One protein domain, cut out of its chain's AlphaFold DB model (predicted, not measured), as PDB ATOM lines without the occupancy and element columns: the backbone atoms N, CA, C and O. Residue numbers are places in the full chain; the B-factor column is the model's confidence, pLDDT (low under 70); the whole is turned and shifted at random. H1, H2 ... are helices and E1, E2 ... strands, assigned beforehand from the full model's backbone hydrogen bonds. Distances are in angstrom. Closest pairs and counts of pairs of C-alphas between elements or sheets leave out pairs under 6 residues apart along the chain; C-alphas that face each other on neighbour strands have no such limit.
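AT A GLANCE: This is residues 56 to 220 of the 223 residues of a protein of Sitophilus oryzae (UniProt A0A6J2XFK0). A twisted wall of five strands makes one part of this domain, with a cluster of helices H4, H3 and H6 to one side of it and H5 beside its edge strand E3. A part rich in loops, residues 56 to 110 with H1 and H2, makes the other end of the longest axis, H1 farthest out. The printed part has 165 residues with six named helices and five named strands, in the order H1 H2 H3 E1 H4 E2 H5 E3 E4 E5 H6; the mixed sheet runs E3 E2 E1 E4 E5. The class is mixed, helices and strands, with under half of the residues in named elements. The whole is compact, with a radius of gyration of the C-alphas of 17.1 A and spans of 50 by 35 by 27 A.

IN THESE COORDINATES: The sheet holds E3, residues 175 to 179; E2, 151 to 155; E1, 122 to 129, 19.6 A long; E4, 193 to 198, 16.5 A long; and E5, 203 to 207. C-alpha 122 is at (-13.058, -28.937, 16.864). H4, residues 134 to 143, is 14.2 A long, and H5 holds 165 to 171. H3 holds 111 to 114, H6 214 to 218, H2 79 to 85 and H1 56 to 59. C-alpha 56 is at (10.675, -11.707, 2.649) and C-alpha 218 at (-8.080, -6.398, 10.169).

HOW THE PARTS SIT: E1 and E2 are parallel at 8 degrees, with N 127 and O 152 2.8 A apart. E2 and E3 are parallel at 16 degrees, with N 176 and O 151 at 2.9 A. E1 and E4 are antiparallel at 172 degrees, with N 126 and O 195 at 2.9 A. E4 and E5 form an antiparallel hairpin, with N 194 and O 206 at 2.8 A. E1, H4, E2 and E2, H5, E3 are strand-helix-strand units, two parallel neighbour strands with a helix between, and both crossovers are right-handed. H4 only grazes the sheet with residues 134 to 141, and H5 with 165 to 169. H3 and H4 touch, the closest C-alphas being those of Thr 112 and Gln 140, 5.7 A apart. H6 is close to H3 but not clearly touching, with C-alphas 111 and 217 closest at 6.8 A. H2 is likewise close to H3, with C-alphas 79 and 113 closest at 6.6 A. H1 is apart from H2. In H2, H4, H5 and H6 every O i to N i+4 pair is within hydrogen-bond range; H1 and H3 are too short for one.

THE WHOLE: The C-alphas of Lys 72 and Asn 184, the two farthest apart, are 53.0 A apart. The printed part has no cut. The links H1 to H2, H2 to H3 and E3 to E4 are long. Mean pLDDT of the printed part is 88.3; residues 56 to 63 and 68 to 74 are under 70.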
ATOM      1  N   PHE A  56      10.781 -10.317   2.201       56.09
ATOM      2  CA  PHE A  56      10.675 -11.707   2.649       56.09
ATOM      3  C   PHE A  56      12.034 -12.335   2.976       56.09
ATOM      4  O   PHE A  56      12.131 -13.095   3.930       56.09
ATOM      5  N   GLU A  57      13.103 -12.014   2.251       55.59
ATOM      6  CA  GLU A  57      14.421 -12.609   2.519       55.59
ATOM      7  C   GLU A  57      15.052 -12.112   3.833       55.59
ATOM      8  O   GLU A  57      15.848 -12.823   4.438       55.59
ATOM      9  N   LEU A  58      14.695 -10.907   4.293       52.62
ATOM     10  CA  LEU A  58      15.288 -10.282   5.484       52.62
ATOM     11  C   LEU A  58      14.683 -10.771   6.805       52.62
ATOM     12  O   LEU A  58      15.371 -10.786   7.824       52.62
ATOM     13  N   PHE A  59      13.404 -11.150   6.796       55.69
ATOM     14  CA  PHE A  59      12.668 -11.531   8.008       55.69
ATOM     15  C   PHE A  59      12.378 -13.029   8.110       55.69
ATOM     16  O   PHE A  59      11.876 -13.483   9.139       55.69
ATOM     17  N   TYR A  60      12.688 -13.803   7.070       60.94
ATOM     18  CA  TYR A  60      12.379 -15.224   7.031       60.94
ATOM     19  C   TYR A  60      13.626 -16.088   6.875       60.94
ATOM     20  O   TYR A  60      14.632 -15.694   6.292       60.94
ATOM     21  N   TYR A  61      13.543 -17.308   7.405       58.59
ATOM     22  CA  TYR A  61      14.595 -18.303   7.260       58.59
ATOM     23  C   TYR A  61      14.698 -18.705   5.776       58.59
ATOM     24  O   TYR A  61      13.717 -19.233   5.243       58.59
ATOM     25  N   PRO A  62      15.852 -18.515   5.105       56.94
ATOM     26  CA  PRO A  62      15.984 -18.718   3.657       56.94
ATOM     27  C   PRO A  62      15.701 -20.159   3.194       56.94
ATOM     28  O   PRO A  62      15.503 -20.404   2.008       56.94
ATOM     29  N   GLU A  63      15.616 -21.113   4.126       68.19
ATOM     30  CA  GLU A  63      15.358 -22.527   3.843       68.19
ATOM     31  C   GLU A  63      13.974 -23.041   4.260       68.19
ATOM     32  O   GLU A  63      13.751 -24.251   4.203       68.19
ATOM     33  N   SER A  64      13.024 -22.172   4.637       71.75
ATOM     34  CA  SER A  64      11.653 -22.611   4.946       71.75
ATOM     35  C   SER A  64      11.045 -23.374   3.753       71.75
ATOM     36  O   SER A  64      10.879 -22.811   2.660       71.75
ATOM     37  N   PRO A  65      10.666 -24.658   3.920       71.88
ATOM     38  CA  PRO A  65      10.004 -25.429   2.869       71.88
ATOM     39  C   PRO A  65       8.653 -24.831   2.459       71.88
ATOM     40  O   PRO A  65       8.167 -25.101   1.359       71.88
ATOM     41  N   ILE A  66       8.045 -24.021   3.335       74.81
ATOM     42  CA  ILE A  66       6.761 -23.369   3.082       74.81
ATOM     43  C   ILE A  66       6.939 -22.119   2.220       74.81
ATOM     44  O   ILE A  66       6.138 -21.914   1.311       74.81
ATOM     45  N   LEU A  67       8.012 -21.338   2.410       70.31
ATOM     46  CA  LEU A  67       8.319 -20.198   1.530       70.31
ATOM     47  C   LEU A  67       8.438 -20.622   0.062       70.31
ATOM     48  O   LEU A  67       7.931 -19.935  -0.817       70.31
ATOM     49  N   LYS A  68       9.013 -21.803  -0.211       68.81
ATOM     50  CA  LYS A  68       9.120 -22.359  -1.576       68.81
ATOM     51  C   LYS A  68       7.751 -22.653  -2.217       68.81
ATOM     52  O   LYS A  68       7.664 -22.779  -3.435       68.81
ATOM     53  N   ARG A  69       6.690 -22.771  -1.408       67.12
ATOM     54  CA  ARG A  69       5.299 -23.013  -1.830       67.12
ATOM     55  C   ARG A  69       4.421 -21.756  -1.756       67.12
ATOM     56  O   ARG A  69       3.295 -21.792  -2.251       67.12
ATOM     57  N   LEU A  70       4.893 -20.662  -1.153       66.56
ATOM     58  CA  LEU A  70       4.139 -19.408  -1.079       66.56
ATOM     59  C   LEU A  70       3.830 -18.863  -2.488       66.56
ATOM     60  O   LEU A  70       4.536 -19.141  -3.457       66.56
ATOM     61  N   GLY A  71       2.748 -18.092  -2.618       68.25
ATOM     62  CA  GLY A  71       2.245 -17.607  -3.907       68.25
ATOM     63  C   GLY A  71       1.148 -18.511  -4.474       68.25
ATOM     64  O   GLY A  71       0.089 -18.651  -3.869       68.25
ATOM     65  N   LYS A  72       1.375 -19.143  -5.635       62.78
ATOM     66  CA  LYS A  72       0.340 -19.923  -6.355       62.78
ATOM     67  C   LYS A  72      -0.169 -21.173  -5.623       62.78
ATOM     68  O   LYS A  72      -1.159 -21.740  -6.068       62.78
ATOM     69  N   HIS A  73       0.504 -21.602  -4.556       66.81
ATOM     70  CA  HIS A  73       0.101 -22.746  -3.732       66.81
ATOM     71  C   HIS A  73      -0.219 -22.343  -2.285       66.81
ATOM     72  O   HIS A  73      -0.259 -23.205  -1.404       66.81
ATOM     73  N   ALA A  74      -0.429 -21.046  -2.020       67.94
ATOM     74  CA  ALA A  74      -0.738 -20.542  -0.683       67.94
ATOM     75  C   ALA A  74      -2.013 -21.168  -0.089       67.94
ATOM     76  O   ALA A  74      -2.090 -21.405   1.113       67.94
ATOM     77  N   ASP A  75      -2.977 -21.512  -0.941       70.69
ATOM     78  CA  ASP A  75      -4.212 -22.223  -0.606       70.69
ATOM     79  C   ASP A  75      -3.985 -23.659  -0.098       70.69
ATOM     80  O   ASP A  75      -4.837 -24.216   0.595       70.69
ATOM     81  N   GLN A  76      -2.832 -24.252  -0.411       79.12
ATOM     82  CA  GLN A  76      -2.459 -25.610  -0.010       79.12
ATOM     83  C   GLN A  76      -1.649 -25.647   1.290       79.12
ATOM     84  O   GLN A  76      -1.330 -26.735   1.774       79.12
ATOM     85  N   ILE A  77      -1.269 -24.487   1.830       85.94
ATOM     86  CA  ILE A  77      -0.496 -24.389   3.067       85.94
ATOM     87  C   ILE A  77      -1.463 -24.429   4.247       85.94
ATOM     88  O   ILE A  77      -2.317 -23.561   4.426       85.94
ATOM     89  N   THR A  78      -1.310 -25.445   5.084       91.94
ATOM     90  CA  THR A  78      -2.105 -25.618   6.295       91.94
ATOM     91  C   THR A  78      -1.495 -24.886   7.486       91.94
ATOM     92  O   THR A  78      -0.294 -24.617   7.549       91.94
ATOM     93  N   MET A  79      -2.317 -24.611   8.496       93.69
ATOM     94  CA  MET A  79      -1.824 -23.987   9.722       93.69
ATOM     95  C   MET A  79      -0.929 -24.907  10.559       93.69
ATOM     96  O   MET A  79      -0.020 -24.421  11.224       93.69
ATOM     97  N   VAL A  80      -1.128 -26.227  10.499       94.38
ATOM     98  CA  VAL A  80      -0.192 -27.181  11.115       94.38
ATOM     99  C   VAL A  80       1.182 -27.127  10.451       94.38
ATOM    100  O   VAL A  80       2.188 -27.198  11.151       94.38
ATOM    101  N   GLU A  81       1.256 -26.971   9.126       92.00
ATOM    102  CA  GLU A  81       2.538 -26.754   8.447       92.00
ATOM    103  C   GLU A  81       3.173 -25.439   8.905       92.00
ATOM    104  O   GLU A  81       4.318 -25.463   9.348       92.00
ATOM    105  N   LYS A  82       2.419 -24.327   8.906       91.25
ATOM    106  CA  LYS A  82       2.909 -23.028   9.405       91.25
ATOM    107  C   LYS A  82       3.464 -23.117  10.833       91.25
ATOM    108  O   LYS A  82       4.524 -22.565  11.097       91.25
ATOM    109  N   MET A  83       2.800 -23.838  11.742       91.94
ATOM    110  CA  MET A  83       3.302 -24.057  13.108       91.94
ATOM    111  C   MET A  83       4.599 -24.871  13.144       91.94
ATOM    112  O   MET A  83       5.518 -24.529  13.878       91.94
ATOM    113  N   ARG A  84       4.717 -25.933  12.336       91.69
ATOM    114  CA  ARG A  84       5.967 -26.712  12.273       91.69
ATOM    115  C   ARG A  84       7.145 -25.871  11.791       91.69
ATOM    116  O   ARG A  84       8.247 -26.066  12.288       91.69
ATOM    117  N   ASP A  85       6.910 -24.967  10.847       89.19
ATOM    118  CA  ASP A  85       7.941 -24.078  10.302       89.19
ATOM    119  C   ASP A  85       8.302 -22.940  11.267       89.19
ATOM    120  O   ASP A  85       9.473 -22.633  11.448       89.19
ATOM    121  N   ALA A  86       7.308 -22.387  11.970       88.75
ATOM    122  CA  ALA A  86       7.503 -21.368  13.003       88.75
ATOM    123  C   ALA A  86       8.087 -21.925  14.319       88.75
ATOM    124  O   ALA A  86       8.301 -21.173  15.279       88.75
ATOM    125  N   ALA A  87       8.317 -23.237  14.411       87.94
ATOM    126  CA  ALA A  87       8.953 -23.847  15.565       87.94
ATOM    127  C   ALA A  87      10.391 -23.308  15.748       87.94
ATOM    128  O   ALA A  87      11.090 -23.050  14.771       87.94
ATOM    129  N   PRO A  88      10.868 -23.158  16.996       91.44
ATOM    130  CA  PRO A  88      10.207 -23.553  18.242       91.44
ATOM    131  C   PRO A  88       9.234 -22.503  18.807       91.44
ATOM    132  O   PRO A  88       8.523 -22.800  19.764       91.44
ATOM    133  N   PHE A  89       9.192 -21.293  18.245       88.81
ATOM    134  CA  PHE A  89       8.531 -20.150  18.882       88.81
ATOM    135  C   PHE A  89       7.027 -20.070  18.614       88.81
ATOM    136  O   PHE A  89       6.291 -19.631  19.491       88.81
ATOM    137  N   ASN A  90       6.555 -20.528  17.450       92.44
ATOM    138  CA  ASN A  90       5.138 -20.512  17.064       92.44
ATOM    139  C   ASN A  90       4.479 -19.125  17.200       92.44
ATOM    140  O   ASN A  90       3.335 -19.011  17.638       92.44
ATOM    141  N   ILE A  91       5.217 -18.079  16.829       92.88
ATOM    142  CA  ILE A  91       4.760 -16.690  16.853       92.88
ATOM    143  C   ILE A  91       4.208 -16.320  15.479       92.88
ATOM    144  O   ILE A  91       4.845 -16.576  14.459       92.88
ATOM    145  N   PHE A  92       3.045 -15.677  15.475       94.56
ATOM    146  CA  PHE A  92       2.373 -15.195  14.277       94.56
ATOM    147  C   PHE A  92       1.903 -13.762  14.505       94.56
ATOM    148  O   PHE A  92       1.691 -13.361  15.642       94.56
ATOM    149  N   TYR A  93       1.724 -13.016  13.424       94.38
ATOM    150  CA  TYR A  93       1.031 -11.731  13.438       94.38
ATOM    151  C   TYR A  93      -0.297 -11.858  12.702       94.38
ATOM    152  O   TYR A  93      -0.486 -12.778  11.903       94.38
ATOM    153  N   ASN A  94      -1.243 -10.962  12.948       93.62
ATOM    154  CA  ASN A  94      -2.486 -10.969  12.187       93.62
ATOM    155  C   ASN A  94      -2.321 -10.362  10.782       93.62
ATOM    156  O   ASN A  94      -1.528  -9.448  10.558       93.62
ATOM    157  N   SER A  95      -3.134 -10.828   9.833       90.69
ATOM    158  CA  SER A  95      -3.212 -10.218   8.503       90.69
ATOM    159  C   SER A  95      -3.980  -8.896   8.543       90.69
ATOM    160  O   SER A  95      -5.063  -8.815   9.120       90.69
ATOM    161  N   LEU A  96      -3.467  -7.862   7.877       90.62
ATOM    162  CA  LEU A  96      -4.046  -6.521   7.882       90.62
ATOM    163  C   LEU A  96      -4.683  -6.213   6.530       90.62
ATOM    164  O   LEU A  96      -3.999  -5.964   5.548       90.62
ATOM    165  N   LYS A  97      -6.013  -6.100   6.483       86.56
ATOM    166  CA  LYS A  97      -6.723  -5.708   5.249       86.56
ATOM    167  C   LYS A  97      -6.357  -4.307   4.760       86.56
ATOM    168  O   LYS A  97      -6.588  -3.979   3.604       86.56
ATOM    169  N   VAL A  98      -5.846  -3.468   5.659       83.69
ATOM    170  CA  VAL A  98      -5.389  -2.105   5.357       83.69
ATOM    171  C   VAL A  98      -3.973  -2.062   4.771       83.69
ATOM    172  O   VAL A  98      -3.531  -0.992   4.369       83.69
ATOM    173  N   CYS A  99      -3.258  -3.191   4.739       82.50
ATOM    174  CA  CYS A  99      -1.889  -3.287   4.242       82.50
ATOM    175  C   CYS A  99      -1.772  -4.463   3.263       82.50
ATOM    176  O   CYS A  99      -1.803  -5.633   3.660       82.50
ATOM    177  N   GLU A 100      -1.652  -4.134   1.975       81.88
ATOM    178  CA  GLU A 100      -1.439  -5.114   0.907       81.88
ATOM    179  C   GLU A 100      -0.189  -5.961   1.183       81.88
ATOM    180  O   GLU A 100       0.787  -5.486   1.766       81.88
ATOM    181  N   GLY A 101      -0.216  -7.237   0.795       78.69
ATOM    182  CA  GLY A 101       0.906  -8.150   1.004       78.69
ATOM    183  C   GLY A 101       0.880  -8.894   2.346       78.69
ATOM    184  O   GLY A 101       1.501  -9.949   2.481       78.69
ATOM    185  N   THR A 102       0.175  -8.385   3.363       82.38
ATOM    186  CA  THR A 102       0.167  -9.037   4.686       82.38
ATOM    187  C   THR A 102      -0.614 -10.348   4.711       82.38
ATOM    188  O   THR A 102      -0.347 -11.179   5.572       82.38
ATOM    189  N   GLU A 103      -1.558 -10.575   3.796       79.94
ATOM    190  CA  GLU A 103      -2.278 -11.855   3.710       79.94
ATOM    191  C   GLU A 103      -1.417 -12.955   3.070       79.94
ATOM    192  O   GLU A 103      -1.607 -14.141   3.339       79.94
ATOM    193  N   GLU A 104      -0.451 -12.553   2.247       76.31
ATOM    194  CA  GLU A 104       0.502 -13.415   1.563       76.31
ATOM    195  C   GLU A 104       1.710 -13.755   2.442       76.31
ATOM    196  O   GLU A 104       2.503 -14.620   2.081       76.31
ATOM    197  N   GLN A 105       1.865 -13.105   3.597       79.19
ATOM    198  CA  GLN A 105       2.967 -13.359   4.518       79.19
ATOM    199  C   GLN A 105       2.830 -14.709   5.226       79.19
ATOM    200  O   GLN A 105       1.772 -15.098   5.728       79.19
ATOM    201  N   LEU A 106       3.947 -15.431   5.312       81.25
ATOM    202  CA  LEU A 106       3.974 -16.793   5.833       81.25
ATOM    203  C   LEU A 106       3.569 -16.855   7.316       81.25
ATOM    204  O   LEU A 106       2.744 -17.696   7.683       81.25
ATOM    205  N   TYR A 107       4.071 -15.935   8.145       86.81
ATOM    206  CA  TYR A 107       3.744 -15.871   9.578       86.81
ATOM    207  C   TYR A 107       2.605 -14.904   9.902       86.81
ATOM    208  O   TYR A 107       2.464 -14.456  11.037       86.81
ATOM    209  N   SER A 108       1.774 -14.618   8.903       89.88
ATOM    210  CA  SER A 108       0.535 -13.873   9.061       89.88
ATOM    211  C   SER A 108      -0.661 -14.823   9.138       89.88
ATOM    212  O   SER A 108      -0.699 -15.849   8.440       89.88
ATOM    213  N   ILE A 109      -1.625 -14.508  10.006       93.88
ATOM    214  CA  ILE A 109      -2.825 -15.315  10.252       93.88
ATOM    215  C   ILE A 109      -4.096 -14.466  10.340       93.88
ATOM    216  O   ILE A 109      -4.116 -13.346  10.843       93.88
ATOM    217  N   LYS A 110      -5.214 -15.036   9.907       94.56
ATOM    218  CA  LYS A 110      -6.565 -14.506  10.138       94.56
ATOM    219  C   LYS A 110      -7.185 -15.212  11.344       94.56
ATOM    220  O   LYS A 110      -6.774 -16.313  11.706       94.56
ATOM    221  N   PHE A 111      -8.257 -14.668  11.926       96.94
ATOM    222  CA  PHE A 111      -8.981 -15.382  12.993       96.94
ATOM    223  C   PHE A 111      -9.445 -16.770  12.526       96.94
ATOM    224  O   PHE A 111      -9.359 -17.754  13.256       96.94
ATOM    225  N   THR A 112      -9.894 -16.884  11.273       96.06
ATOM    226  CA  THR A 112     -10.323 -18.161  10.688       96.06
ATOM    227  C   THR A 112      -9.195 -19.186  10.590       96.06
ATOM    228  O   THR A 112      -9.480 -20.380  10.506       96.06
ATOM    229  N   ASP A 113      -7.927 -18.779  10.610       95.88
ATOM    230  CA  ASP A 113      -6.787 -19.695  10.648       95.88
ATOM    231  C   ASP A 113      -6.630 -20.349  12.020       95.88
ATOM    232  O   ASP A 113      -6.281 -21.529  12.107       95.88
ATOM    233  N   LEU A 114      -7.044 -19.669  13.095       97.25
ATOM    234  CA  LEU A 114      -7.192 -20.299  14.408       97.25
ATOM    235  C   LEU A 114      -8.219 -21.435  14.389       97.25
ATOM    236  O   LEU A 114      -8.157 -22.324  15.224       97.25
ATOM    237  N   LEU A 115      -9.134 -21.450  13.425       97.88
ATOM    238  CA  LEU A 115     -10.164 -22.476  13.260       97.88
ATOM    239  C   LEU A 115      -9.843 -23.452  12.111       97.88
ATOM    240  O   LEU A 115     -10.730 -24.137  11.602       97.88
ATOM    241  N   CYS A 116      -8.588 -23.492  11.650       96.19
ATOM    242  CA  CYS A 116      -8.178 -24.330  10.527       96.19
ATOM    243  C   CYS A 116      -8.402 -25.831  10.829       96.19
ATOM    244  O   CYS A 116      -7.914 -26.321  11.850       96.19
ATOM    245  N   PRO A 117      -9.044 -26.601   9.926       95.81
ATOM    246  CA  PRO A 117      -9.320 -28.025  10.144       95.81
ATOM    247  C   PRO A 117      -8.057 -28.892  10.204       95.81
ATOM    248  O   PRO A 117      -8.116 -30.022  10.678       95.81
ATOM    249  N   SER A 118      -6.907 -28.373   9.755       96.31
ATOM    250  CA  SER A 118      -5.628 -29.082   9.884       96.31
ATOM    251  C   SER A 118      -5.251 -29.381  11.336       96.31
ATOM    252  O   SER A 118      -4.522 -30.337  11.573       96.31
ATOM    253  N   PHE A 119      -5.779 -28.621  12.301       96.81
ATOM    254  CA  PHE A 119      -5.563 -28.867  13.727       96.81
ATOM    255  C   PHE A 119      -6.371 -30.031  14.300       96.81
ATOM    256  O   PHE A 119      -6.131 -30.413  15.437       96.81
ATOM    257  N   GLY A 120      -7.323 -30.570  13.540       97.12
ATOM    258  CA  GLY A 120      -8.251 -31.592  14.003       97.12
ATOM    259  C   GLY A 120      -9.698 -31.107  14.001       97.12
ATOM    260  O   GLY A 120     -10.015 -29.966  13.647       97.12
ATOM    261  N   LYS A 121     -10.604 -32.003  14.392       98.06
ATOM    262  CA  LYS A 121     -12.040 -31.719  14.453       98.06
ATOM    263  C   LYS A 121     -12.376 -31.033  15.773       98.06
ATOM    264  O   LYS A 121     -12.250 -31.635  16.837       98.06
ATOM    265  N   LEU A 122     -12.758 -29.758  15.694       98.56
ATOM    266  CA  LEU A 122     -13.058 -28.937  16.864       98.56
ATOM    267  C   LEU A 122     -14.335 -29.432  17.558       98.56
ATOM    268  O   LEU A 122     -15.388 -29.536  16.932       98.56
ATOM    269  N   LYS A 123     -14.228 -29.704  18.858       98.50
ATOM    270  CA  LYS A 123     -15.316 -30.162  19.727       98.50
ATOM    271  C   LYS A 123     -15.988 -28.996  20.443       98.50
ATOM    272  O   LYS A 123     -17.213 -28.927  20.471       98.50
ATOM    273  N   CYS A 124     -15.204 -28.093  21.029       98.69
ATOM    274  CA  CYS A 124     -15.689 -26.870  21.669       98.69
ATOM    275  C   CYS A 124     -14.559 -25.855  21.892       98.69
ATOM    276  O   CYS A 124     -13.375 -26.188  21.780       98.69
ATOM    277  N   SER A 125     -14.939 -24.627  22.244       98.69
ATOM    278  CA  SER A 125     -13.999 -23.525  22.472       98.69
ATOM    279  C   SER A 125     -14.292 -22.768  23.765       98.69
ATOM    280  O   SER A 125     -15.455 -22.514  24.092       98.69
ATOM    281  N   LEU A 126     -13.235 -22.333  24.450       98.69
ATOM    282  CA  LEU A 126     -13.281 -21.345  25.527       98.69
ATOM    283  C   LEU A 126     -12.462 -20.121  25.113       98.69
ATOM    284  O   LEU A 126     -11.265 -20.234  24.862       98.69
ATOM    285  N   LEU A 127     -13.098 -18.958  25.047       98.31
ATOM    286  CA  LEU A 127     -12.497 -17.722  24.563       98.31
ATOM    287  C   LEU A 127     -12.511 -16.675  25.677       98.31
ATOM    288  O   LEU A 127     -13.575 -16.216  26.081       98.31
ATOM    289  N   MET A 128     -11.340 -16.297  26.175       98.00
ATOM    290  CA  MET A 128     -11.173 -15.179  27.104       98.00
ATOM    291  C   MET A 128     -10.729 -13.952  26.315       98.00
ATOM    292  O   MET A 128      -9.780 -14.048  25.538       98.00
ATOM    293  N   THR A 129     -11.401 -12.819  26.493       96.94
ATOM    294  CA  THR A 129     -11.095 -11.557  25.799       96.94
ATOM    295  C   THR A 129     -11.591 -10.372  26.616       96.94
ATOM    296  O   THR A 129     -12.491 -10.528  27.420       96.94
ATOM    297  N   PHE A 130     -11.094  -9.160  26.383       94.81
ATOM    298  CA  PHE A 130     -11.687  -7.980  27.021       94.81
ATOM    299  C   PHE A 130     -13.003  -7.567  26.332       94.81
ATOM    300  O   PHE A 130     -14.017  -7.366  27.000       94.81
ATOM    301  N   HIS A 131     -12.999  -7.521  24.995       94.19
ATOM    302  CA  HIS A 131     -14.131  -7.126  24.147       94.19
ATOM    303  C   HIS A 131     -14.466  -8.216  23.112       94.19
ATOM    304  O   HIS A 131     -13.570  -8.911  22.612       94.19
ATOM    305  N   VAL A 132     -15.753  -8.377  22.796       94.69
ATOM    306  CA  VAL A 132     -16.274  -9.331  21.814       94.69
ATOM    307  C   VAL A 132     -17.455  -8.762  21.020       94.69
ATOM    308  O   VAL A 132     -18.467  -8.328  21.567       94.69
ATOM    309  N   ASP A 133     -17.347  -8.868  19.702       94.62
ATOM    310  CA  ASP A 133     -18.457  -8.774  18.766       94.62
ATOM    311  C   ASP A 133     -18.942 -10.189  18.429       94.62
ATOM    312  O   ASP A 133     -18.273 -10.956  17.730       94.62
ATOM    313  N   ILE A 134     -20.106 -10.556  18.970       92.81
ATOM    314  CA  ILE A 134     -20.661 -11.906  18.816       92.81
ATOM    315  C   ILE A 134     -21.093 -12.178  17.376       92.81
ATOM    316  O   ILE A 134     -20.894 -13.294  16.899       92.81
ATOM    317  N   ALA A 135     -21.639 -11.184  16.671       92.25
ATOM    318  CA  ALA A 135     -22.034 -11.358  15.277       92.25
ATOM    319  C   ALA A 135     -20.800 -11.665  14.422       92.25
ATOM    320  O   ALA A 135     -20.772 -12.661  13.698       92.25
ATOM    321  N   TRP A 136     -19.734 -10.887  14.609       95.31
ATOM    322  CA  TRP A 136     -18.467 -11.120  13.926       95.31
ATOM    323  C   TRP A 136     -17.844 -12.481  14.278       95.31
ATOM    324  O   TRP A 136     -17.352 -13.181  13.391       95.31
ATOM    325  N   LEU A 137     -17.888 -12.894  15.551       96.38
ATOM    326  CA  LEU A 137     -17.402 -14.207  15.996       96.38
ATOM    327  C   LEU A 137     -18.152 -15.358  15.306       96.38
ATOM    328  O   LEU A 137     -17.522 -16.313  14.838       96.38
ATOM    329  N   ILE A 138     -19.481 -15.267  15.217       94.69
ATOM    330  CA  ILE A 138     -20.322 -16.257  14.532       94.69
ATOM    331  C   ILE A 138     -19.920 -16.370  13.062       94.69
ATOM    332  O   ILE A 138     -19.769 -17.486  12.566       94.69
ATOM    333  N   GLU A 139     -19.678 -15.247  12.381       95.75
ATOM    334  CA  GLU A 139     -19.204 -15.245  10.993       95.75
ATOM    335  C   GLU A 139     -17.877 -16.001  10.839       95.75
ATOM    336  O   GLU A 139     -17.726 -16.790   9.902       95.75
ATOM    337  N   GLN A 140     -16.937 -15.842  11.780       97.44
ATOM    338  CA  GLN A 140     -15.651 -16.545  11.713       97.44
ATOM    339  C   GLN A 140     -15.816 -18.066  11.849       97.44
ATOM    340  O   GLN A 140     -15.187 -18.832  11.113       97.44
ATOM    341  N   TYR A 141     -16.684 -18.522  12.758       97.88
ATOM    342  CA  TYR A 141     -16.998 -19.946  12.914       97.88
ATOM    343  C   TYR A 141     -17.784 -20.484  11.715       97.88
ATOM    344  O   TYR A 141     -17.495 -21.575  11.218       97.88
ATOM    345  N   ALA A 142     -18.746 -19.718  11.197       96.56
ATOM    346  CA  ALA A 142     -19.524 -20.080  10.017       96.56
ATOM    347  C   ALA A 142     -18.635 -20.245   8.774       96.56
ATOM    348  O   ALA A 142     -18.794 -21.230   8.050       96.56
ATOM    349  N   ALA A 143     -17.631 -19.378   8.589       96.31
ATOM    350  CA  ALA A 143     -16.652 -19.471   7.502       96.31
ATOM    351  C   ALA A 143     -15.865 -20.798   7.498       96.31
ATOM    352  O   ALA A 143     -15.385 -21.239   6.453       96.31
ATOM    353  N   ARG A 144     -15.763 -21.475   8.650       96.06
ATOM    354  CA  ARG A 144     -15.151 -22.807   8.790       96.06
ATOM    355  C   ARG A 144     -16.164 -23.938   8.985       96.06
ATOM    356  O   ARG A 144     -15.765 -25.057   9.284       96.06
ATOM    357  N   LYS A 145     -17.459 -23.681   8.765       96.94
ATOM    358  CA  LYS A 145     -18.568 -24.639   8.961       96.94
ATOM    359  C   LYS A 145     -18.698 -25.135  10.411       96.94
ATOM    360  O   LYS A 145     -19.149 -26.247  10.650       96.94
ATOM    361  N   LEU A 146     -18.339 -24.286  11.373       97.12
ATOM    362  CA  LEU A 146     -18.331 -24.577  12.811       97.12
ATOM    363  C   LEU A 146     -19.464 -23.870  13.574       97.12
ATOM    364  O   LEU A 146     -19.407 -23.786  14.796       97.12
ATOM    365  N   HIS A 147     -20.498 -23.374  12.889       91.94
ATOM    366  CA  HIS A 147     -21.569 -22.550  13.477       91.94
ATOM    367  C   HIS A 147     -22.385 -23.245  14.584       91.94
ATOM    368  O   HIS A 147     -22.959 -22.564  15.427       91.94
ATOM    369  N   HIS A 148     -22.402 -24.582  14.628       93.75
ATOM    370  CA  HIS A 148     -23.045 -25.363  15.696       93.75
ATOM    371  C   HIS A 148     -22.103 -25.758  16.843       93.75
ATOM    372  O   HIS A 148     -22.538 -26.375  17.815       93.75
ATOM    373  N   THR A 149     -20.814 -25.434  16.741       97.81
ATOM    374  CA  THR A 149     -19.823 -25.803  17.756       97.81
ATOM    375  C   THR A 149     -20.128 -25.060  19.056       97.81
ATOM    376  O   THR A 149     -20.403 -23.860  19.003       97.81
ATOM    377  N   PRO A 150     -20.089 -25.717  20.225       98.38
ATOM    378  CA  PRO A 150     -20.206 -25.032  21.504       98.38
ATOM    379  C   PRO A 150     -19.076 -24.016  21.723       98.38
ATOM    380  O   PRO A 150     -17.895 -24.365  21.637       98.38
ATOM    381  N   ILE A 151     -19.437 -22.774  22.054       98.19
ATOM    382  CA  ILE A 151     -18.500 -21.678  22.332       98.19
ATOM    383  C   ILE A 151     -18.836 -21.083  23.696       98.19
ATOM    384  O   ILE A 151     -19.973 -20.694  23.952       98.19
ATOM    385  N   THR A 152     -17.843 -20.983  24.571       97.69
ATOM    386  CA  THR A 152     -17.951 -20.222  25.821       97.69
ATOM    387  C   THR A 152     -17.053 -18.998  25.733       97.69
ATOM    388  O   THR A 152     -15.866 -19.133  25.449       97.69
ATOM    389  N   VAL A 153     -17.604 -17.812  25.975       96.50
ATOM    390  CA  VAL A 153     -16.882 -16.537  25.952       96.50
ATOM    391  C   VAL A 153     -16.874 -15.939  27.352       96.50
ATOM    392  O   VAL A 153     -17.935 -15.738  27.943       96.50
ATOM    393  N   LEU A 154     -15.686 -15.645  27.873       95.50
ATOM    394  CA  LEU A 154     -15.480 -14.885  29.103       95.50
ATOM    395  C   LEU A 154     -14.980 -13.494  28.715       95.50
ATOM    396  O   LEU A 154     -13.982 -13.401  27.995       95.50
ATOM    397  N   TYR A 155     -15.667 -12.442  29.163       93.62
ATOM    398  CA  TYR A 155     -15.337 -11.073  28.768       93.62
ATOM    399  C   TYR A 155     -15.244 -10.084  29.931       93.62
ATOM    400  O   TYR A 155     -15.918 -10.243  30.948       93.62
ATOM    401  N   GLY A 156     -14.372  -9.083  29.780       90.31
ATOM    402  CA  GLY A 156     -13.931  -8.202  30.868       90.31
ATOM    403  C   GLY A 156     -14.609  -6.838  30.973       90.31
ATOM    404  O   GLY A 156     -14.327  -6.107  31.921       90.31
ATOM    405  N   PHE A 157     -15.496  -6.485  30.043       82.31
ATOM    406  CA  PHE A 157     -16.236  -5.218  30.051       82.31
ATOM    407  C   PHE A 157     -17.746  -5.471  30.020       82.31
ATOM    408  O   PHE A 157     -18.191  -6.324  29.264       82.31
ATOM    409  N   GLU A 158     -18.546  -4.768  30.824       75.19
ATOM    410  CA  GLU A 158     -19.989  -5.046  30.942       75.19
ATOM    411  C   GLU A 158     -20.723  -4.879  29.600       75.19
ATOM    412  O   GLU A 158     -21.428  -5.798  29.165       75.19
ATOM    413  N   ASP A 159     -20.421  -3.785  28.896       76.38
ATOM    414  CA  ASP A 159     -20.848  -3.512  27.515       76.38
ATOM    415  C   ASP A 159     -19.890  -4.120  26.476       76.38
ATOM    416  O   ASP A 159     -19.941  -3.832  25.282       76.38
ATOM    417  N   GLY A 160     -18.986  -4.988  26.930       72.69
ATOM    418  CA  GLY A 160     -17.954  -5.627  26.126       72.69
ATOM    419  C   GLY A 160     -18.475  -6.688  25.167       72.69
ATOM    420  O   GLY A 160     -17.697  -7.225  24.389       72.69
ATOM    421  N   CYS A 161     -19.763  -7.011  25.238       81.88
ATOM    422  CA  CYS A 161     -20.447  -7.925  24.342       81.88
ATOM    423  C   CYS A 161     -21.494  -7.127  23.563       81.88
ATOM    424  O   CYS A 161     -22.563  -6.830  24.092       81.88
ATOM    425  N   THR A 162     -21.204  -6.801  22.302       77.62
ATOM    426  CA  THR A 162     -22.026  -5.879  21.487       77.62
ATOM    427  C   THR A 162     -23.386  -6.442  21.052       77.62
ATOM    428  O   THR A 162     -24.137  -5.769  20.346       77.62
ATOM    429  N   ALA A 163     -23.731  -7.665  21.458       73.75
ATOM    430  CA  ALA A 163     -24.986  -8.314  21.109       73.75
ATOM    431  C   ALA A 163     -25.950  -8.382  22.300       73.75
ATOM    432  O   ALA A 163     -25.552  -8.665  23.432       73.75
ATOM    433  N   ASN A 164     -27.241  -8.181  22.015       78.75
ATOM    434  CA  ASN A 164     -28.312  -8.383  22.983       78.75
ATOM    435  C   ASN A 164     -28.266  -9.836  23.501       78.75
ATOM    436  O   ASN A 164     -28.358 -10.787  22.718       78.75
ATOM    437  N   ARG A 165     -28.083 -10.001  24.817       75.81
ATOM    438  CA  ARG A 165     -27.808 -11.301  25.445       75.81
ATOM    439  C   ARG A 165     -28.971 -12.274  25.270       75.81
ATOM    440  O   ARG A 165     -28.736 -13.461  25.053       75.81
ATOM    441  N   GLU A 166     -30.202 -11.779  25.333       79.69
ATOM    442  CA  GLU A 166     -31.411 -12.570  25.122       79.69
ATOM    443  C   GLU A 166     -31.485 -13.074  23.674       79.69
ATOM    444  O   GLU A 166     -31.649 -14.271  23.448       79.69
ATOM    445  N   VAL A 167     -31.237 -12.200  22.694       82.56
ATOM    446  CA  VAL A 167     -31.224 -12.564  21.265       82.56
ATOM    447  C   VAL A 167     -30.141 -13.598  20.957       82.56
ATOM    448  O   VAL A 167     -30.401 -14.562  20.236       82.56
ATOM    449  N   VAL A 168     -28.930 -13.434  21.504       82.12
ATOM    450  CA  VAL A 168     -27.845 -14.415  21.321       82.12
ATOM    451  C   VAL A 168     -28.244 -15.766  21.895       82.12
ATOM    452  O   VAL A 168     -28.039 -16.785  21.242       82.12
ATOM    453  N   LYS A 169     -28.839 -15.785  23.089       83.88
ATOM    454  CA  LYS A 169     -29.261 -17.022  23.748       83.88
ATOM    455  C   LYS A 169     -30.328 -17.771  22.946       83.88
ATOM    456  O   LYS A 169     -30.264 -18.998  22.873       83.88
ATOM    457  N   ASP A 170     -31.270 -17.048  22.345       87.88
ATOM    458  CA  ASP A 170     -32.375 -17.641  21.591       87.88
ATOM    459  C   ASP A 170     -31.941 -18.125  20.199       87.88
ATOM    460  O   ASP A 170     -32.313 -19.221  19.779       87.88
ATOM    461  N   LEU A 171     -31.131 -17.337  19.483       89.00
ATOM    462  CA  LEU A 171     -30.688 -17.669  18.121       89.00
ATOM    463  C   LEU A 171     -29.475 -18.606  18.088       89.00
ATOM    464  O   LEU A 171     -29.328 -19.390  17.150       89.00
ATOM    465  N   TYR A 172     -28.610 -18.537  19.099       91.69
ATOM    466  CA  TYR A 172     -27.337 -19.255  19.160       91.69
ATOM    467  C   TYR A 172     -27.158 -19.945  20.522       91.69
ATOM    468  O   TYR A 172     -26.247 -19.610  21.282       91.69
ATOM    469  N   PRO A 173     -27.985 -20.959  20.847       93.25
ATOM    470  CA  PRO A 173     -27.958 -21.629  22.153       93.25
ATOM    471  C   PRO A 173     -26.645 -22.378  22.442       93.25
ATOM    472  O   PRO A 173     -26.364 -22.741  23.586       93.25
ATOM    473  N   ASN A 174     -25.824 -22.621  21.416       95.56
ATOM    474  CA  ASN A 174     -24.478 -23.179  21.539       95.56
ATOM    475  C   ASN A 174     -23.432 -22.157  22.021       95.56
ATOM    476  O   ASN A 174     -22.318 -22.563  22.349       95.56
ATOM    477  N   ILE A 175     -23.769 -20.865  22.084       95.31
ATOM    478  CA  ILE A 175     -22.873 -19.792  22.520       95.31
ATOM    479  C   ILE A 175     -23.279 -19.321  23.916       95.31
ATOM    480  O   ILE A 175     -24.413 -18.917  24.160       95.31
ATOM    481  N   LYS A 176     -22.330 -19.357  24.851       94.00
ATOM    482  CA  LYS A 176     -22.509 -18.896  26.231       94.00
ATOM    483  C   LYS A 176     -21.557 -17.745  26.510       94.00
ATOM    484  O   LYS A 176     -20.349 -17.918  26.390       94.00
ATOM    485  N   CYS A 177     -22.090 -16.600  26.916       93.06
ATOM    486  CA  CYS A 177     -21.299 -15.411  27.220       93.06
ATOM    487  C   CYS A 177     -21.381 -15.094  28.715       93.06
ATOM    488  O   CYS A 177     -22.475 -14.958  29.262       93.06
ATOM    489  N   HIS A 178     -20.228 -14.935  29.360       91.94
ATOM    490  CA  HIS A 178     -20.111 -14.640  30.784       91.94
ATOM    491  C   HIS A 178     -19.261 -13.390  30.998       91.94
ATOM    492  O   HIS A 178     -18.081 -13.362  30.648       91.94
ATOM    493  N   TYR A 179     -19.868 -12.366  31.592       91.25
ATOM    494  CA  TYR A 179     -19.140 -11.197  32.065       91.25
ATOM    495  C   TYR A 179     -18.359 -11.562  33.332       91.25
ATOM    496  O   TYR A 179     -18.916 -12.154  34.260       91.25
ATOM    497  N   ILE A 180     -17.075 -11.213  33.366       90.56
ATOM    498  CA  ILE A 180     -16.201 -11.403  34.520       90.56
ATOM    499  C   ILE A 180     -16.057 -10.067  35.244       90.56
ATOM    500  O   ILE A 180     -15.290  -9.199  34.831       90.56
ATOM    501  N   SER A 181     -16.785  -9.923  36.353       85.25
ATOM    502  CA  SER A 181     -16.615  -8.793  37.264       85.25
ATOM    503  C   SER A 181     -15.339  -8.985  38.084       85.25
ATOM    504  O   SER A 181     -15.177  -9.981  38.793       85.25
ATOM    505  N   VAL A 182     -14.419  -8.030  37.972       81.88
ATOM    506  CA  VAL A 182     -13.256  -7.932  38.853       81.88
ATOM    507  C   VAL A 182     -13.699  -7.089  40.044       81.88
ATOM    508  O   VAL A 182     -14.190  -5.986  39.853       81.88
ATOM    509  N   GLY A 183     -13.592  -7.614  41.267       78.81
ATOM    510  CA  GLY A 183     -14.210  -7.038  42.475       78.81
ATOM    511  C   GLY A 183     -13.641  -5.700  42.975       78.81
ATOM    512  O   GLY A 183     -13.720  -5.433  44.169       78.81
ATOM    513  N   ASN A 184     -13.024  -4.896  42.110       80.12
ATOM    514  CA  ASN A 184     -12.590  -3.535  42.404       80.12
ATOM    515  C   ASN A 184     -12.914  -2.603  41.221       80.12
ATOM    516  O   ASN A 184     -12.906  -3.039  40.073       80.12
ATOM    517  N   ASP A 185     -13.156  -1.322  41.510       78.69
ATOM    518  CA  ASP A 185     -13.721  -0.347  40.557       78.69
ATOM    519  C   ASP A 185     -12.819  -0.013  39.355       78.69
ATOM    520  O   ASP A 185     -13.270   0.589  38.382       78.69
ATOM    521  N   TYR A 186     -11.543  -0.401  39.404       79.44
ATOM    522  CA  TYR A 186     -10.545  -0.108  38.367       79.44
ATOM    523  C   TYR A 186      -9.995  -1.370  37.693       79.44
ATOM    524  O   TYR A 186      -9.113  -1.301  36.837       79.44
ATOM    525  N   GLY A 187     -10.480  -2.535  38.110       80.44
ATOM    526  CA  GLY A 187      -9.973  -3.831  37.708       80.44
ATOM    527  C   GLY A 187     -10.653  -4.294  36.438       80.44
ATOM    528  O   GLY A 187     -11.854  -4.117  36.250       80.44
ATOM    529  N   CYS A 188      -9.887  -4.943  35.568       83.81
ATOM    530  CA  CYS A 188     -10.440  -5.482  34.345       83.81
ATOM    531  C   CYS A 188      -9.795  -6.815  33.961       83.81
ATOM    532  O   CYS A 188      -8.582  -7.003  34.082       83.81
ATOM    533  N   GLN A 189     -10.614  -7.746  33.470       89.69
ATOM    534  CA  GLN A 189     -10.131  -8.948  32.808       89.69
ATOM    535  C   GLN A 189      -9.625  -8.553  31.411       89.69
ATOM    536  O   GLN A 189     -10.399  -8.259  30.507       89.69
ATOM    537  N   HIS A 190      -8.301  -8.506  31.248       92.88
ATOM    538  CA  HIS A 190      -7.657  -8.098  29.990       92.88
ATOM    539  C   HIS A 190      -7.034  -9.259  29.204       92.88
ATOM    540  O   HIS A 190      -6.539  -9.049  28.089       92.88
ATOM    541  N   THR A 191      -7.058 -10.470  29.773       96.00
ATOM    542  CA  THR A 191      -6.485 -11.674  29.166       96.00
ATOM    543  C   THR A 191      -7.167 -11.982  27.845       96.00
ATOM    544  O   THR A 191      -8.395 -12.012  27.754       96.00
ATOM    545  N   LYS A 192      -6.345 -12.274  26.842       97.75
ATOM    546  CA  LYS A 192      -6.763 -12.728  25.521       97.75
ATOM    547  C   LYS A 192      -6.132 -14.083  25.288       97.75
ATOM    548  O   LYS A 192      -4.939 -14.210  25.021       97.75
ATOM    549  N   CYS A 193      -6.931 -15.100  25.555       98.38
ATOM    550  CA  CYS A 193      -6.489 -16.479  25.543       98.38
ATOM    551  C   CYS A 193      -7.633 -17.349  25.045       98.38
ATOM    552  O   CYS A 193      -8.732 -17.336  25.602       98.38
ATOM    553  N   PHE A 194      -7.368 -18.114  23.997       98.56
ATOM    554  CA  PHE A 194      -8.338 -18.986  23.359       98.56
ATOM    555  C   PHE A 194      -7.896 -20.429  23.534       98.56
ATOM    556  O   PHE A 194      -6.750 -20.779  23.261       98.56
ATOM    557  N   ILE A 195      -8.812 -21.265  23.998       98.69
ATOM    558  CA  ILE A 195      -8.589 -22.686  24.215       98.69
ATOM    559  C   ILE A 195      -9.537 -23.442  23.295       98.69
ATOM    560  O   ILE A 195     -10.755 -23.262  23.352       98.69
ATOM    561  N   PHE A 196      -8.962 -24.286  22.451       98.69
ATOM    562  CA  PHE A 196      -9.674 -25.127  21.500       98.69
ATOM    563  C   PHE A 196      -9.539 -26.583  21.933       98.69
ATOM    564  O   PHE A 196      -8.420 -27.074  22.074       98.69
ATOM    565  N   PHE A 197     -10.668 -27.256  22.141       98.62
ATOM    566  CA  PHE A 197     -10.725 -28.680  22.467       98.62
ATOM    567  C   PHE A 197     -11.133 -29.465  21.228       98.62
ATOM    568  O   PHE A 197     -12.091 -29.088  20.546       98.62
ATOM    569  N   TYR A 198     -10.444 -30.565  20.953       98.62
ATOM    570  CA  TYR A 198     -10.674 -31.396  19.775       98.62
ATOM    571  C   TYR A 198     -11.338 -32.728  20.142       98.62
ATOM    572  O   TYR A 198     -11.429 -33.104  21.310       98.62
ATOM    573  N   GLU A 199     -11.880 -33.427  19.144       98.44
ATOM    574  CA  GLU A 199     -12.529 -34.731  19.351       98.44
ATOM    575  C   GLU A 199     -11.558 -35.859  19.724       98.44
ATOM    576  O   GLU A 199     -11.998 -36.857  20.284       98.44
ATOM    577  N   ASP A 200     -10.263 -35.704  19.447       98.06
ATOM    578  CA  ASP A 200      -9.202 -36.652  19.813       98.06
ATOM    579  C   ASP A 200      -8.646 -36.422  21.232       98.06
ATOM    580  O   ASP A 200      -7.556 -36.887  21.559       98.06
ATOM    581  N   ASP A 201      -9.385 -35.674  22.057       97.38
ATOM    582  CA  ASP A 201      -9.027 -35.255  23.417       97.38
ATOM    583  C   ASP A 201      -7.740 -34.413  23.518       97.38
ATOM    584  O   ASP A 201      -7.257 -34.128  24.618       97.38
ATOM    585  N   SER A 202      -7.214 -33.928  22.388       98.00
ATOM    586  CA  SER A 202      -6.175 -32.903  22.386       98.00
ATOM    587  C   SER A 202      -6.758 -31.512  22.665       98.00
ATOM    588  O   SER A 202      -7.954 -31.239  22.497       98.00
ATOM    589  N   LEU A 203      -5.886 -30.597  23.095       97.69
ATOM    590  CA  LEU A 203      -6.217 -29.186  23.255       97.69
ATOM    591  C   LEU A 203      -5.126 -28.303  22.659       97.69
ATOM    592  O   LEU A 203      -3.950 -28.670  22.638       97.69
ATOM    593  N   ARG A 204      -5.516 -27.104  22.228       97.94
ATOM    594  CA  ARG A 204      -4.594 -26.054  21.793       97.94
ATOM    595  C   ARG A 204      -4.919 -24.743  22.483       97.94
ATOM    596  O   ARG A 204      -6.079 -24.340  22.539       97.94
ATOM    597  N   ILE A 205      -3.877 -24.081  22.969       98.44
ATOM    598  CA  ILE A 205      -3.957 -22.783  23.634       98.44
ATOM    599  C   ILE A 205      -3.328 -21.742  22.712       98.44
ATOM    600  O   ILE A 205      -2.223 -21.942  22.213       98.44
ATOM    601  N   VAL A 206      -4.044 -20.647  22.488       98.38
ATOM    602  CA  VAL A 206      -3.580 -19.474  21.748       98.38
ATOM    603  C   VAL A 206      -3.604 -18.299  22.709       98.38
ATOM    604  O   VAL A 206      -4.651 -17.986  23.270       98.38
ATOM    605  N   ILE A 207      -2.455 -17.664  22.906       98.25
ATOM    606  CA  ILE A 207      -2.309 -16.447  23.704       98.25
ATOM    607  C   ILE A 207      -1.931 -15.346  22.728       98.25
ATOM    608  O   ILE A 207      -1.045 -15.562  21.908       98.25
ATOM    609  N   GLY A 208      -2.592 -14.197  22.816       96.75
ATOM    610  CA  GLY A 208      -2.288 -13.076  21.936       96.75
ATOM    611  C   GLY A 208      -2.778 -11.747  22.484       96.75
ATOM    612  O   GLY A 208      -3.180 -11.646  23.645       96.75
ATOM    613  N   SER A 209      -2.753 -10.719  21.642       97.25
ATOM    614  CA  SER A 209      -3.124  -9.349  22.018       97.25
ATOM    615  C   SER A 209      -4.456  -8.857  21.438       97.25
ATOM    616  O   SER A 209      -4.982  -7.846  21.913       97.25
ATOM    617  N   ALA A 210      -5.053  -9.593  20.492       97.19
ATOM    618  CA  ALA A 210      -6.298  -9.226  19.812       97.19
ATOM    619  C   ALA A 210      -7.568  -9.569  20.617       97.19
ATOM    620  O   ALA A 210      -7.755 -10.699  21.075       97.19
ATOM    621  N   ASN A 211      -8.487  -8.615  20.750       96.88
ATOM    622  CA  ASN A 211      -9.869  -8.881  21.149       96.88
ATOM    623  C   ASN A 211     -10.642  -9.580  20.020       96.88
ATOM    624  O   ASN A 211     -10.171  -9.706  18.892       96.88
ATOM    625  N   ILE A 212     -11.883  -9.986  20.285       96.62
ATOM    626  CA  ILE A 212     -12.717 -10.709  19.318       96.62
ATOM    627  C   ILE A 212     -13.636  -9.724  18.589       96.62
ATOM    628  O   ILE A 212     -14.840  -9.710  18.803       96.62
ATOM    629  N   TYR A 213     -13.070  -8.855  17.753       94.50
ATOM    630  CA  TYR A 213     -13.839  -7.965  16.877       94.50
ATOM    631  C   TYR A 213     -13.016  -7.539  15.656       94.50
ATOM    632  O   TYR A 213     -11.787  -7.533  15.684       94.50
ATOM    633  N   SER A 214     -13.701  -7.179  14.569       94.81
ATOM    634  CA  SER A 214     -13.092  -6.977  13.245       94.81
ATOM    635  C   SER A 214     -11.865  -6.036  13.211       94.81
ATOM    636  O   SER A 214     -10.849  -6.435  12.641       94.81
ATOM    637  N   PRO A 215     -11.887  -4.828  13.815       94.88
ATOM    638  CA  PRO A 215     -10.732  -3.928  13.851       94.88
ATOM    639  C   PRO A 215      -9.424  -4.551  14.351       94.88
ATOM    640  O   PRO A 215      -8.410  -4.394  13.670       94.88
ATOM    641  N   ASP A 216      -9.440  -5.297  15.459       96.19
ATOM    642  CA  ASP A 216      -8.224  -5.933  15.990       96.19
ATOM    643  C   ASP A 216      -7.645  -6.949  15.010       96.19
ATOM    644  O   ASP A 216      -6.435  -7.067  14.898       96.19
ATOM    645  N   TRP A 217      -8.494  -7.622  14.237       95.62
ATOM    646  CA  TRP A 217      -8.057  -8.644  13.291       95.62
ATOM    647  C   TRP A 217      -7.762  -8.125  11.891       95.62
ATOM    648  O   TRP A 217      -7.171  -8.865  11.118       95.62
ATOM    649  N   CYS A 218      -8.174  -6.904  11.543       91.38
ATOM    650  CA  CYS A 218      -8.080  -6.398  10.169       91.38
ATOM    651  C   CYS A 218      -7.313  -5.077  10.026       91.38
ATOM    652  O   CYS A 218      -6.985  -4.706   8.898       91.38
ATOM    653  N   ARG A 219      -7.104  -4.322  11.113       91.06
ATOM    654  CA  ARG A 219      -6.574  -2.946  11.058       91.06
ATOM    655  C   ARG A 219      -5.359  -2.714  11.941       91.06
ATOM    656  O   ARG A 219      -4.516  -1.902  11.579       91.06
ATOM    657  N   TYR A 220      -5.286  -3.383  13.085       93.38
ATOM    658  CA  TYR A 220      -4.198  -3.204  14.042       93.38
ATOM    659  C   TYR A 220      -3.257  -4.390  14.000       93.38
ATOM    660  O   TYR A 220      -3.719  -5.516  13.855       93.38
TER     661      TYR A 220